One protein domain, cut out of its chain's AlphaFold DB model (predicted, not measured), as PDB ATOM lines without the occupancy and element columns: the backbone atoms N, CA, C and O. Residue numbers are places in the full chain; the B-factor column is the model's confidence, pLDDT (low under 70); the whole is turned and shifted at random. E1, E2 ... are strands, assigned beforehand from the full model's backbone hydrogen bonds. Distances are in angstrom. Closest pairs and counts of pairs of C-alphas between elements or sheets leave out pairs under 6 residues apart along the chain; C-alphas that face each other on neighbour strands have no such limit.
ATOM      1  N   ILE A  37     -19.271 -10.106 -39.019       98.31
ATOM      2  CA  ILE A  37     -18.033 -10.549 -38.387       98.31
ATOM      3  C   ILE A  37     -17.493 -11.749 -39.150       98.31
ATOM      4  O   ILE A  37     -18.213 -12.380 -39.927       98.31
ATOM      5  N   GLY A  38     -16.218 -12.045 -38.977       96.94
ATOM      6  CA  GLY A  38     -15.604 -13.122 -39.729       96.94
ATOM      7  C   GLY A  38     -14.175 -13.382 -39.318       96.94
ATOM      8  O   GLY A  38     -13.657 -12.742 -38.402       96.94
ATOM      9  N   ALA A  39     -13.555 -14.311 -40.029       97.25
ATOM     10  CA  ALA A  39     -12.179 -14.719 -39.833       97.25
ATOM     11  C   ALA A  39     -11.420 -14.643 -41.160       97.25
ATOM     12  O   ALA A  39     -11.986 -14.880 -42.230       97.25
ATOM     13  N   GLY A  40     -10.135 -14.328 -41.089       96.31
ATOM     14  CA  GLY A  40      -9.242 -14.359 -42.238       96.31
ATOM     15  C   GLY A  40      -7.782 -14.231 -41.835       96.31
ATOM     16  O   GLY A  40      -7.450 -13.868 -40.698       96.31
ATOM     17  N   GLU A  41      -6.908 -14.470 -42.797       96.19
ATOM     18  CA  GLU A  41      -5.461 -14.360 -42.645       96.19
ATOM     19  C   GLU A  41      -4.931 -13.234 -43.531       96.19
ATOM     20  O   GLU A  41      -5.298 -13.110 -44.698       96.19
ATOM     21  N   ALA A  42      -4.100 -12.371 -42.951       94.00
ATOM     22  CA  ALA A  42      -3.483 -11.290 -43.703       94.00
ATOM     23  C   ALA A  42      -2.316 -11.847 -44.525       94.00
ATOM     24  O   ALA A  42      -1.421 -12.484 -43.971       94.00
ATOM     25  N   ASP A  43      -2.315 -11.569 -45.825       94.44
ATOM     26  CA  ASP A  43      -1.201 -11.842 -46.728       94.44
ATOM     27  C   ASP A  43      -0.503 -10.512 -47.030       94.44
ATOM     28  O   ASP A  43      -1.056  -9.635 -47.701       94.44
ATOM     29  N   ILE A  44       0.672 -10.319 -46.429       94.62
ATOM     30  CA  ILE A  44       1.396  -9.048 -46.444       94.62
ATOM     31  C   ILE A  44       2.793  -9.275 -47.004       94.62
ATOM     32  O   ILE A  44       3.649  -9.884 -46.364       94.62
ATOM     33  N   GLU A  45       3.047  -8.672 -48.160       94.00
ATOM     34  CA  GLU A  45       4.369  -8.600 -48.765       94.00
ATOM     35  C   GLU A  45       4.888  -7.162 -48.711       94.00
ATOM     36  O   GLU A  45       4.175  -6.205 -49.019       94.00
ATOM     37  N   MET A  46       6.157  -7.002 -48.335       92.69
ATOM     38  CA  MET A  46       6.820  -5.702 -48.290       92.69
ATOM     39  C   MET A  46       8.011  -5.693 -49.239       92.69
ATOM     40  O   MET A  46       8.932  -6.499 -49.115       92.69
ATOM     41  N   PHE A  47       8.040  -4.708 -50.133       91.62
ATOM     42  CA  PHE A  47       9.181  -4.451 -50.993       91.62
ATOM     43  C   PHE A  47       9.610  -2.987 -50.903       91.62
ATOM     44  O   PHE A  47       9.004  -2.090 -51.495       91.62
ATOM     45  N   ARG A  48      10.698  -2.744 -50.159       93.00
ATOM     46  CA  ARG A  48      11.334  -1.419 -50.016       93.00
ATOM     47  C   ARG A  48      10.351  -0.313 -49.593       93.00
ATOM     48  O   ARG A  48      10.361   0.772 -50.162       93.00
ATOM     49  N   GLY A  49       9.485  -0.607 -48.625       93.62
ATOM     50  CA  GLY A  49       8.470   0.330 -48.127       93.62
ATOM     51  C   GLY A  49       7.162   0.355 -48.923       93.62
ATOM     52  O   GLY A  49       6.203   0.966 -48.466       93.62
ATOM     53  N   ASN A  50       7.083  -0.341 -50.061       92.56
ATOM     54  CA  ASN A  50       5.821  -0.582 -50.760       92.56
ATOM     55  C   ASN A  50       5.193  -1.857 -50.203       92.56
ATOM     56  O   ASN A  50       5.842  -2.906 -50.183       92.56
ATOM     57  N   PHE A  51       3.946  -1.764 -49.761       94.25
ATOM     58  CA  PHE A  51       3.213  -2.889 -49.200       94.25
ATOM     59  C   PHE A  51       2.194  -3.409 -50.212       94.25
ATOM     60  O   PHE A  51       1.412  -2.637 -50.764       94.25
ATOM     61  N   SER A  52       2.183  -4.722 -50.419       93.62
ATOM     62  CA  SER A  52       1.062  -5.441 -51.018       93.62
ATOM     63  C   SER A  52       0.334  -6.150 -49.886       93.62
ATOM     64  O   SER A  52       0.860  -7.101 -49.314       93.62
ATOM     65  N   ILE A  53      -0.854  -5.656 -49.542       93.88
ATOM     66  CA  ILE A  53      -1.688  -6.194 -48.464       93.88
ATOM     67  C   ILE A  53      -2.923  -6.810 -49.105       93.88
ATOM     68  O   ILE A  53      -3.680  -6.125 -49.793       93.88
ATOM     69  N   LYS A  54      -3.125  -8.104 -48.877       92.44
ATOM     70  CA  LYS A  54      -4.300  -8.861 -49.304       92.44
ATOM     71  C   LYS A  54      -4.939  -9.516 -48.085       92.44
ATOM     72  O   LYS A  54      -4.273  -9.801 -47.091       92.44
ATOM     73  N   ASP A  55      -6.242  -9.745 -48.172       92.44
ATOM     74  CA  ASP A  55      -6.995 -10.435 -47.129       92.44
ATOM     75  C   ASP A  55      -7.478 -11.787 -47.656       92.44
ATOM     76  O   ASP A  55      -8.338 -11.844 -48.540       92.44
ATOM     77  N   ASN A  56      -6.920 -12.875 -47.121       92.75
ATOM     78  CA  ASN A  56      -7.413 -14.224 -47.372       92.75
ATOM     79  C   ASN A  56      -8.602 -14.452 -46.444       92.75
ATOM     80  O   ASN A  56      -8.463 -14.850 -45.286       92.75
ATOM     81  N   LEU A  57      -9.780 -14.092 -46.946       93.25
ATOM     82  CA  LEU A  57     -11.021 -14.136 -46.194       93.25
ATOM     83  C   LEU A  57     -11.541 -15.574 -46.091       93.25
ATOM     84  O   LEU A  57     -11.921 -16.167 -47.100       93.25
ATOM     85  N   ASN A  58     -11.624 -16.097 -44.869       91.12
ATOM     86  CA  ASN A  58     -12.136 -17.445 -44.617       91.12
ATOM     87  C   ASN A  58     -13.656 -17.412 -44.446       91.12
ATOM     88  O   ASN A  58     -14.378 -18.222 -45.021       91.12
ATOM     89  N   GLU A  59     -14.146 -16.450 -43.662       93.12
ATOM     90  CA  GLU A  59     -15.558 -16.341 -43.314       93.12
ATOM     91  C   GLU A  59     -15.995 -14.885 -43.244       93.12
ATOM     92  O   GLU A  59     -15.278 -14.018 -42.744       93.12
ATOM     93  N   LYS A  60     -17.224 -14.627 -43.692       96.88
ATOM     94  CA  LYS A  60     -17.910 -13.350 -43.512       96.88
ATOM     95  C   LYS A  60     -19.383 -13.609 -43.252       96.88
ATOM     96  O   LYS A  60     -20.141 -13.936 -44.162       96.88
ATOM     97  N   ILE A  61     -19.781 -13.450 -42.000       97.38
ATOM     98  CA  ILE A  61     -21.087 -13.852 -41.494       97.38
ATOM     99  C   ILE A  61     -21.886 -12.598 -41.164       97.38
ATOM    100  O   ILE A  61     -21.454 -11.758 -40.375       97.38
ATOM    101  N   ALA A  62     -23.055 -12.465 -41.791       97.88
ATOM    102  CA  ALA A  62     -24.006 -11.409 -41.469       97.88
ATOM    103  C   ALA A  62     -24.668 -11.716 -40.125       97.88
ATOM    104  O   ALA A  62     -25.264 -12.784 -39.977       97.88
ATOM    105  N   LEU A  63     -24.600 -10.787 -39.173       97.81
ATOM    106  CA  LEU A  63     -25.374 -10.895 -37.941       97.81
ATOM    107  C   LEU A  63     -26.728 -10.245 -38.195       97.81
ATOM    108  O   LEU A  63     -26.811  -9.025 -38.291       97.81
ATOM    109  N   THR A  64     -27.750 -11.066 -38.417       96.94
ATOM    110  CA  THR A  64     -29.089 -10.634 -38.862       96.94
ATOM    111  C   THR A  64     -30.076 -10.452 -37.720       96.94
ATOM    112  O   THR A  64     -31.138  -9.876 -37.918       96.94
ATOM    113  N   GLU A  65     -29.742 -10.952 -36.536       96.69
ATOM    114  CA  GLU A  65     -30.548 -10.816 -35.331       96.69
ATOM    115  C   GLU A  65     -29.888  -9.796 -34.401       96.69
ATOM    116  O   GLU A  65     -28.660  -9.766 -34.269       96.69
ATOM    117  N   ALA A  66     -30.703  -8.965 -33.751       97.38
ATOM    118  CA  ALA A  66     -30.232  -7.966 -32.807       97.38
ATOM    119  C   ALA A  66     -31.211  -7.798 -31.641       97.38
ATOM    120  O   ALA A  66     -32.398  -7.554 -31.845       97.38
ATOM    121  N   THR A  67     -30.683  -7.848 -30.420       96.50
ATOM    122  CA  THR A  67     -31.433  -7.583 -29.189       96.50
ATOM    123  C   THR A  67     -30.864  -6.350 -28.507       96.50
ATOM    124  O   THR A  67     -29.679  -6.307 -28.170       96.50
ATOM    125  N   VAL A  68     -31.711  -5.344 -28.298       97.00
ATOM    126  CA  VAL A  68     -31.350  -4.082 -27.647       97.00
ATOM    127  C   VAL A  68     -31.718  -4.137 -26.167       97.00
ATOM    128  O   VAL A  68     -32.876  -4.361 -25.819       97.00
ATOM    129  N   THR A  69     -30.753  -3.825 -25.306       96.50
ATOM    130  CA  THR A  69     -30.940  -3.714 -23.858       96.50
ATOM    131  C   THR A  69     -30.479  -2.342 -23.381       96.50
ATOM    132  O   THR A  69     -29.354  -1.924 -23.656       96.50
ATOM    133  N   GLN A  70     -31.333  -1.636 -22.641       93.62
ATOM    134  CA  GLN A  70     -30.960  -0.373 -22.011       93.62
ATOM    135  C   GLN A  70     -30.028  -0.617 -20.816       93.62
ATOM    136  O   GLN A  70     -30.209  -1.564 -20.052       93.62
ATOM    137  N   GLN A  71     -29.023   0.239 -20.664       91.12
ATOM    138  CA  GLN A  71     -28.051   0.222 -19.571       91.12
ATOM    139  C   GLN A  71     -27.999   1.595 -18.894       91.12
ATOM    140  O   GLN A  71     -28.482   2.584 -19.442       91.12
ATOM    141  N   GLU A  72     -27.371   1.683 -17.718       85.56
ATOM    142  CA  GLU A  72     -27.261   2.945 -16.963       85.56
ATOM    143  C   GLU A  72     -26.628   4.088 -17.776       85.56
ATOM    144  O   GLU A  72     -27.028   5.243 -17.640       85.56
ATOM    145  N   ALA A  73     -25.660   3.769 -18.643       84.81
ATOM    146  CA  ALA A  73     -24.886   4.737 -19.423       84.81
ATOM    147  C   ALA A  73     -25.219   4.752 -20.931       84.81
ATOM    148  O   ALA A  73     -24.481   5.359 -21.707       84.81
ATOM    149  N   GLY A  74     -26.302   4.088 -21.359       93.94
ATOM    150  CA  GLY A  74     -26.683   4.001 -22.771       93.94
ATOM    151  C   GLY A  74     -27.356   2.677 -23.120       93.94
ATOM    152  O   GLY A  74     -28.341   2.296 -22.487       93.94
ATOM    153  N   TRP A  75     -26.840   1.970 -24.125       96.50
ATOM    154  CA  TRP A  75     -27.432   0.725 -24.623       96.50
ATOM    155  C   TRP A  75     -26.373  -0.329 -24.929       96.50
ATOM    156  O   TRP A  75     -25.259  -0.015 -25.348       96.50
ATOM    157  N   ALA A  76     -26.751  -1.593 -24.783       97.44
ATOM    158  CA  ALA A  76     -26.026  -2.721 -25.340       97.44
ATOM    159  C   ALA A  76     -26.894  -3.396 -26.402       97.44
ATOM    160  O   ALA A  76     -28.044  -3.743 -26.141       97.44
ATOM    161  N   ILE A  77     -26.330  -3.586 -27.589       97.88
ATOM    162  CA  ILE A  77     -26.951  -4.322 -28.685       97.88
ATOM    163  C   ILE A  77     -26.187  -5.626 -28.856       97.88
ATOM    164  O   ILE A  77     -24.995  -5.620 -29.176       97.88
ATOM    165  N   ARG A  78     -26.875  -6.742 -28.627       97.81
ATOM    166  CA  ARG A  78     -26.348  -8.082 -28.866       97.81
ATOM    167  C   ARG A  78     -26.751  -8.518 -30.265       97.81
ATOM    168  O   ARG A  78     -27.937  -8.676 -30.523       97.81
ATOM    169  N   PHE A  79     -25.769  -8.713 -31.133       98.12
ATOM    170  CA  PHE A  79     -25.958  -9.236 -32.480       98.12
ATOM    171  C   PHE A  79     -25.690 -10.737 -32.513       98.12
ATOM    172  O   PHE A  79     -24.705 -11.191 -31.920       98.12
ATOM    173  N   THR A  80     -26.520 -11.488 -33.231       97.56
ATOM    174  CA  THR A  80     -26.400 -12.946 -33.368       97.56
ATOM    175  C   THR A  80     -26.651 -13.416 -34.800       97.56
ATOM    176  O   THR A  80     -27.237 -12.724 -35.641       97.56
ATOM    177  N   ARG A  81     -26.156 -14.621 -35.087       96.00
ATOM    178  CA  ARG A  81     -26.539 -15.438 -36.237       96.00
ATOM    179  C   ARG A  81     -26.639 -16.876 -35.741       96.00
ATOM    180  O   ARG A  81     -25.622 -17.566 -35.654       96.00
ATOM    181  N   GLY A  82     -27.851 -17.300 -35.389       91.50
ATOM    182  CA  GLY A  82     -28.042 -18.527 -34.614       91.50
ATOM    183  C   GLY A  82     -27.330 -18.462 -33.255       91.50
ATOM    184  O   GLY A  82     -26.989 -17.384 -32.768       91.50
ATOM    185  N   ASP A  83     -27.062 -19.625 -32.664       86.06
ATOM    186  CA  ASP A  83     -26.623 -19.708 -31.262       86.06
ATOM    187  C   ASP A  83     -25.109 -19.543 -31.048       86.06
ATOM    188  O   ASP A  83     -24.651 -19.381 -29.918       86.06
ATOM    189  N   THR A  84     -24.303 -19.613 -32.111       85.88
ATOM    190  CA  THR A  84     -22.839 -19.763 -31.995       85.88
ATOM    191  C   THR A  84     -22.051 -18.510 -32.354       85.88
ATOM    192  O   THR A  84     -20.938 -18.322 -31.864       85.88
ATOM    193  N   VAL A  85     -22.603 -17.634 -33.195       95.81
ATOM    194  CA  VAL A  85     -21.892 -16.465 -33.724       95.81
ATOM    195  C   VAL A  85     -22.532 -15.202 -33.179       95.81
ATOM    196  O   VAL A  85     -23.721 -14.959 -33.380       95.81
ATOM    197  N   SER A  86     -21.740 -14.382 -32.486       97.56
ATOM    198  CA  SER A  86     -22.256 -13.161 -31.880       97.56
ATOM    199  C   SER A  86     -21.204 -12.084 -31.631       97.56
ATOM    200  O   SER A  86     -19.997 -12.344 -31.594       97.56
ATOM    201  N   ALA A  87     -21.698 -10.858 -31.487       98.38
ATOM    202  CA  ALA A  87     -20.928  -9.683 -31.116       98.38
ATOM    203  C   ALA A  87     -21.803  -8.726 -30.300       98.38
ATOM    204  O   ALA A  87     -23.028  -8.713 -30.428       98.38
ATOM    205  N   THR A  88     -21.176  -7.888 -29.482       98.44
ATOM    206  CA  THR A  88     -21.867  -6.883 -28.673       98.44
ATOM    207  C   THR A  88     -21.386  -5.481 -29.034       98.44
ATOM    208  O   THR A  88     -20.194  -5.187 -28.937       98.44
ATOM    209  N   LEU A  89     -22.317  -4.600 -29.401       98.38
ATOM    210  CA  LEU A  89     -22.081  -3.165 -29.555       98.38
ATOM    211  C   LEU A  89     -22.604  -2.430 -28.323       98.38
ATOM    212  O   LEU A  89     -23.801  -2.455 -28.042       98.38
ATOM    213  N   ARG A  90     -21.722  -1.741 -27.606       97.69
ATOM    214  CA  ARG A  90     -22.101  -0.826 -26.526       97.69
ATOM    215  C   ARG A  90     -22.122   0.598 -27.059       97.69
ATOM    216  O   ARG A  90     -21.178   1.022 -27.723       97.69
ATOM    217  N   ILE A  91     -23.205   1.305 -26.767       96.81
ATOM    218  CA  ILE A  91     -23.473   2.669 -27.213       96.81
ATOM    219  C   ILE A  91     -23.567   3.546 -25.977       96.81
ATOM    220  O   ILE A  91     -24.334   3.244 -25.062       96.81
ATOM    221  N   GLY A  92     -22.820   4.641 -25.976       95.00
ATOM    222  CA  GLY A  92     -22.848   5.620 -24.901       95.00
ATOM    223  C   GLY A  92     -22.281   6.957 -25.347       95.00
ATOM    224  O   GLY A  92     -22.223   7.264 -26.541       95.00
ATOM    225  N   VAL A  93     -21.862   7.750 -24.366       94.06
ATOM    226  CA  VAL A  93     -21.162   9.016 -24.587       94.06
ATOM    227  C   VAL A  93     -19.844   9.041 -23.823       94.06
ATOM    228  O   VAL A  93     -19.777   8.566 -22.686       94.06
ATOM    229  N   ASP A  94     -18.808   9.606 -24.439       92.69
ATOM    230  CA  ASP A  94     -17.506   9.787 -23.794       92.69
ATOM    231  C   ASP A  94     -17.522  10.929 -22.751       92.69
ATOM    232  O   ASP A  94     -18.563  11.512 -22.414       92.69
ATOM    233  N   ALA A  95     -16.349  11.245 -22.191       90.38
ATOM    234  CA  ALA A  95     -16.217  12.302 -21.193       90.38
ATOM    235  C   ALA A  95     -16.521  13.711 -21.736       90.38
ATOM    236  O   ALA A  95     -16.961  14.570 -20.963       90.38
ATOM    237  N   GLU A  96     -16.371  13.914 -23.044       92.75
ATOM    238  CA  GLU A  96     -16.625  15.163 -23.757       92.75
ATOM    239  C   GLU A  96     -18.027  15.209 -24.392       92.75
ATOM    240  O   GLU A  96     -18.390  16.202 -25.021       92.75
ATOM    241  N   GLY A  97     -18.837  14.162 -24.210       90.81
ATOM    242  CA  GLY A  97     -20.192  14.080 -24.749       90.81
ATOM    243  C   GLY A  97     -20.254  13.688 -26.226       90.81
ATOM    244  O   GLY A  97     -21.254  13.980 -26.881       90.81
ATOM    245  N   ARG A  98     -19.218  13.044 -26.772       94.00
ATOM    246  CA  ARG A  98     -19.232  12.484 -28.132       94.00
ATOM    247  C   ARG A  98     -19.921  11.122 -28.134       94.00
ATOM    248  O   ARG A  98     -19.798  10.376 -27.164       94.00
ATOM    249  N   LEU A  99     -20.603  10.782 -29.230       95.38
ATOM    250  CA  LEU A  99     -21.137   9.433 -29.440       95.38
ATOM    251  C   LEU A  99     -19.991   8.415 -29.419       95.38
ATOM    252  O   LEU A  99     -19.060   8.514 -30.216       95.38
ATOM    253  N   GLU A 100     -20.098   7.413 -28.552       96.19
ATOM    254  CA  GLU A 100     -19.123   6.336 -28.438       96.19
ATOM    255  C   GLU A 100     -19.757   4.995 -28.826       96.19
ATOM    256  O   GLU A 100     -20.799   4.604 -28.294       96.19
ATOM    257  N   LEU A 101     -19.104   4.284 -29.751       97.44
ATOM    258  CA  LEU A 101     -19.476   2.950 -30.217       97.44
ATOM    259  C   LEU A 101     -18.347   1.972 -29.875       97.44
ATOM    260  O   LEU A 101     -17.268   2.039 -30.461       97.44
ATOM    261  N   ARG A 102     -18.585   1.048 -28.939       97.75
ATOM    262  CA  ARG A 102     -17.618   0.007 -28.557       97.75
ATOM    263  C   ARG A 102     -18.114  -1.355 -29.012       97.75
ATOM    264  O   ARG A 102     -19.015  -1.924 -28.396       97.75
ATOM    265  N   LEU A 103     -17.529  -1.863 -30.089       98.19
ATOM    266  CA  LEU A 103     -17.890  -3.143 -30.684       98.19
ATOM    267  C   LEU A 103     -16.892  -4.231 -30.283       98.19
ATOM    268  O   LEU A 103     -15.683  -4.015 -30.326       98.19
ATOM    269  N   GLN A 104     -17.403  -5.402 -29.911       98.19
ATOM    270  CA  GLN A 104     -16.593  -6.549 -29.521       98.19
ATOM    271  C   GLN A 104     -17.204  -7.840 -30.065       98.19
ATOM    272  O   GLN A 104     -18.373  -8.121 -29.804       98.19
ATOM    273  N   ASN A 105     -16.401  -8.627 -30.780       97.69
ATOM    274  CA  ASN A 105     -16.760  -9.993 -31.157       97.69
ATOM    275  C   ASN A 105     -16.586 -10.915 -29.947       97.69
ATOM    276  O   ASN A 105     -15.623 -10.763 -29.192       97.69
ATOM    277  N   ASP A 106     -17.493 -11.874 -29.774       96.06
ATOM    278  CA  ASP A 106     -17.446 -12.782 -28.624       96.06
ATOM    279  C   ASP A 106     -16.315 -13.817 -28.761       96.06
ATOM    280  O   ASP A 106     -15.615 -14.113 -27.794       96.06
ATOM    281  N   ALA A 107     -16.103 -14.340 -29.973       94.50
ATOM    282  CA  ALA A 107     -15.038 -15.295 -30.264       94.50
ATOM    283  C   ALA A 107     -13.784 -14.591 -30.801       94.50
ATOM    284  O   ALA A 107     -13.852 -13.824 -31.763       94.50
ATOM    285  N   THR A 108     -12.622 -14.917 -30.231       93.06
ATOM    286  CA  THR A 108     -11.316 -14.380 -30.655       93.06
ATOM    287  C   THR A 108     -10.893 -14.844 -32.049       93.06
ATOM    288  O   THR A 108     -10.085 -14.176 -32.690       93.06
ATOM    289  N   SER A 109     -11.452 -15.956 -32.537       94.31
ATOM    290  CA  SER A 109     -11.262 -16.430 -33.910       94.31
ATOM    291  C   SER A 109     -11.867 -15.481 -34.949       94.31
ATOM    292  O   SER A 109     -11.370 -15.418 -36.071       94.31
ATOM    293  N   HIS A 110     -12.894 -14.704 -34.586       96.44
ATOM    294  CA  HIS A 110     -13.474 -13.700 -35.471       96.44
ATOM    295  C   HIS A 110     -12.648 -12.408 -35.435       96.44
ATOM    296  O   HIS A 110     -12.959 -11.463 -34.709       96.44
ATOM    297  N   ASN A 111     -11.590 -12.373 -36.240       96.81
ATOM    298  CA  ASN A 111     -10.631 -11.273 -36.341       96.81
ATOM    299  C   ASN A 111     -10.938 -10.263 -37.472       96.81
ATOM    300  O   ASN A 111     -10.054  -9.508 -37.883       96.81
ATOM    301  N   ARG A 112     -12.164 -10.252 -38.009       98.06
ATOM    302  CA  ARG A 112     -12.644  -9.278 -39.002       98.06
ATOM    303  C   ARG A 112     -13.995  -8.691 -38.598       98.06
ATOM    304  O   ARG A 112     -14.840  -9.385 -38.029       98.06
ATOM    305  N   ILE A 113     -14.202  -7.415 -38.925       98.25
ATOM    306  CA  ILE A 113     -15.439  -6.665 -38.679       98.25
ATOM    307  C   ILE A 113     -15.757  -5.825 -39.916       98.25
ATOM    308  O   ILE A 113     -14.895  -5.109 -40.421       98.25
ATOM    309  N   TRP A 114     -17.015  -5.855 -40.354       98.56
ATOM    310  CA  TRP A 114     -17.561  -4.881 -41.298       98.56
ATOM    311  C   TRP A 114     -18.771  -4.211 -40.665       98.56
ATOM    312  O   TRP A 114     -19.770  -4.873 -40.383       98.56
ATOM    313  N   LEU A 115     -18.692  -2.895 -40.483       98.50
ATOM    314  CA  LEU A 115     -19.780  -2.071 -39.972       98.50
ATOM    315  C   LEU A 115     -20.265  -1.137 -41.081       98.50
ATOM    316  O   LEU A 115     -19.472  -0.418 -41.687       98.50
ATOM    317  N   ARG A 116     -21.572  -1.134 -41.337       98.44
ATOM    318  CA  ARG A 116     -22.217  -0.158 -42.215       98.44
ATOM    319  C   ARG A 116     -22.746   1.002 -41.387       98.44
ATOM    320  O   ARG A 116     -23.531   0.798 -40.462       98.44
TER     321      ARG A 116
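What this domain is: This is residues 37 to 116 of the 142 residues of the protein "Alpha-glucosidase" of Escherichia coli (UniProt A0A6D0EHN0). A twisted four-stranded sheet, E3 to E6, forms one end, and a long hairpin, E1 and E2, reaches away from it as an arm whose tip, residues 46 to 51, sticks out free. Short E7 joins the base of the arm, and the two sheets are only partly face to face, their strands crossed. The 80 printed residues hold seven named strands, E1 to E7 in chain order, and no named helix; the class is all strand. Both sheets, E3 E4 E5 E6 and E2 E1 E7, are antiparallel. The whole is loose, with a radius of gyration of the C-alphas of 16.3 A, and spans 50 by 37 by 20 A.

Where its parts are: Find C-alpha 37 at (-18.033, -10.549, -38.387); E1 runs from there to residue 47, 30.6 A. E2, residues 50 to 62, covers 33.1 A and bends by 66 degrees at residue 58. Then come E3, residues 65 to 71, E4, 74 to 81, E5, 85 to 93 and 27.1 A long, and E6, 99 to 105. E7, residues 112 to 115, ends at C-alpha 115, (-19.780, -2.071, -39.972).

How they stand to each other: In hairpin E1 and E2, look at N 43 and O 54, 2.9 A apart. E7 is on the other side of E1 from E2, with N 112 and O 38 at 2.9 A. E2 runs on into E3 at 93 degrees. E3 to E6 form a meander, each strand the antiparallel neighbour of the one before: N 69 and O 76 are 2.8 A apart, N 77 and O 89 2.8 A, N 90 and O 102 2.8 A. The two sheets form a sandwich, two sheets face to face, with strands at 86 degrees; the closest C-alphas of E2 and E4, Ala 62 and Arg 81, are 7.1 A apart.

The domain as a whole: The farthest C-alphas, Arg 48 and Glu 72, are 51.0 A apart. The printed part has no cut and no long link, and no printed residue is under 70 in pLDDT.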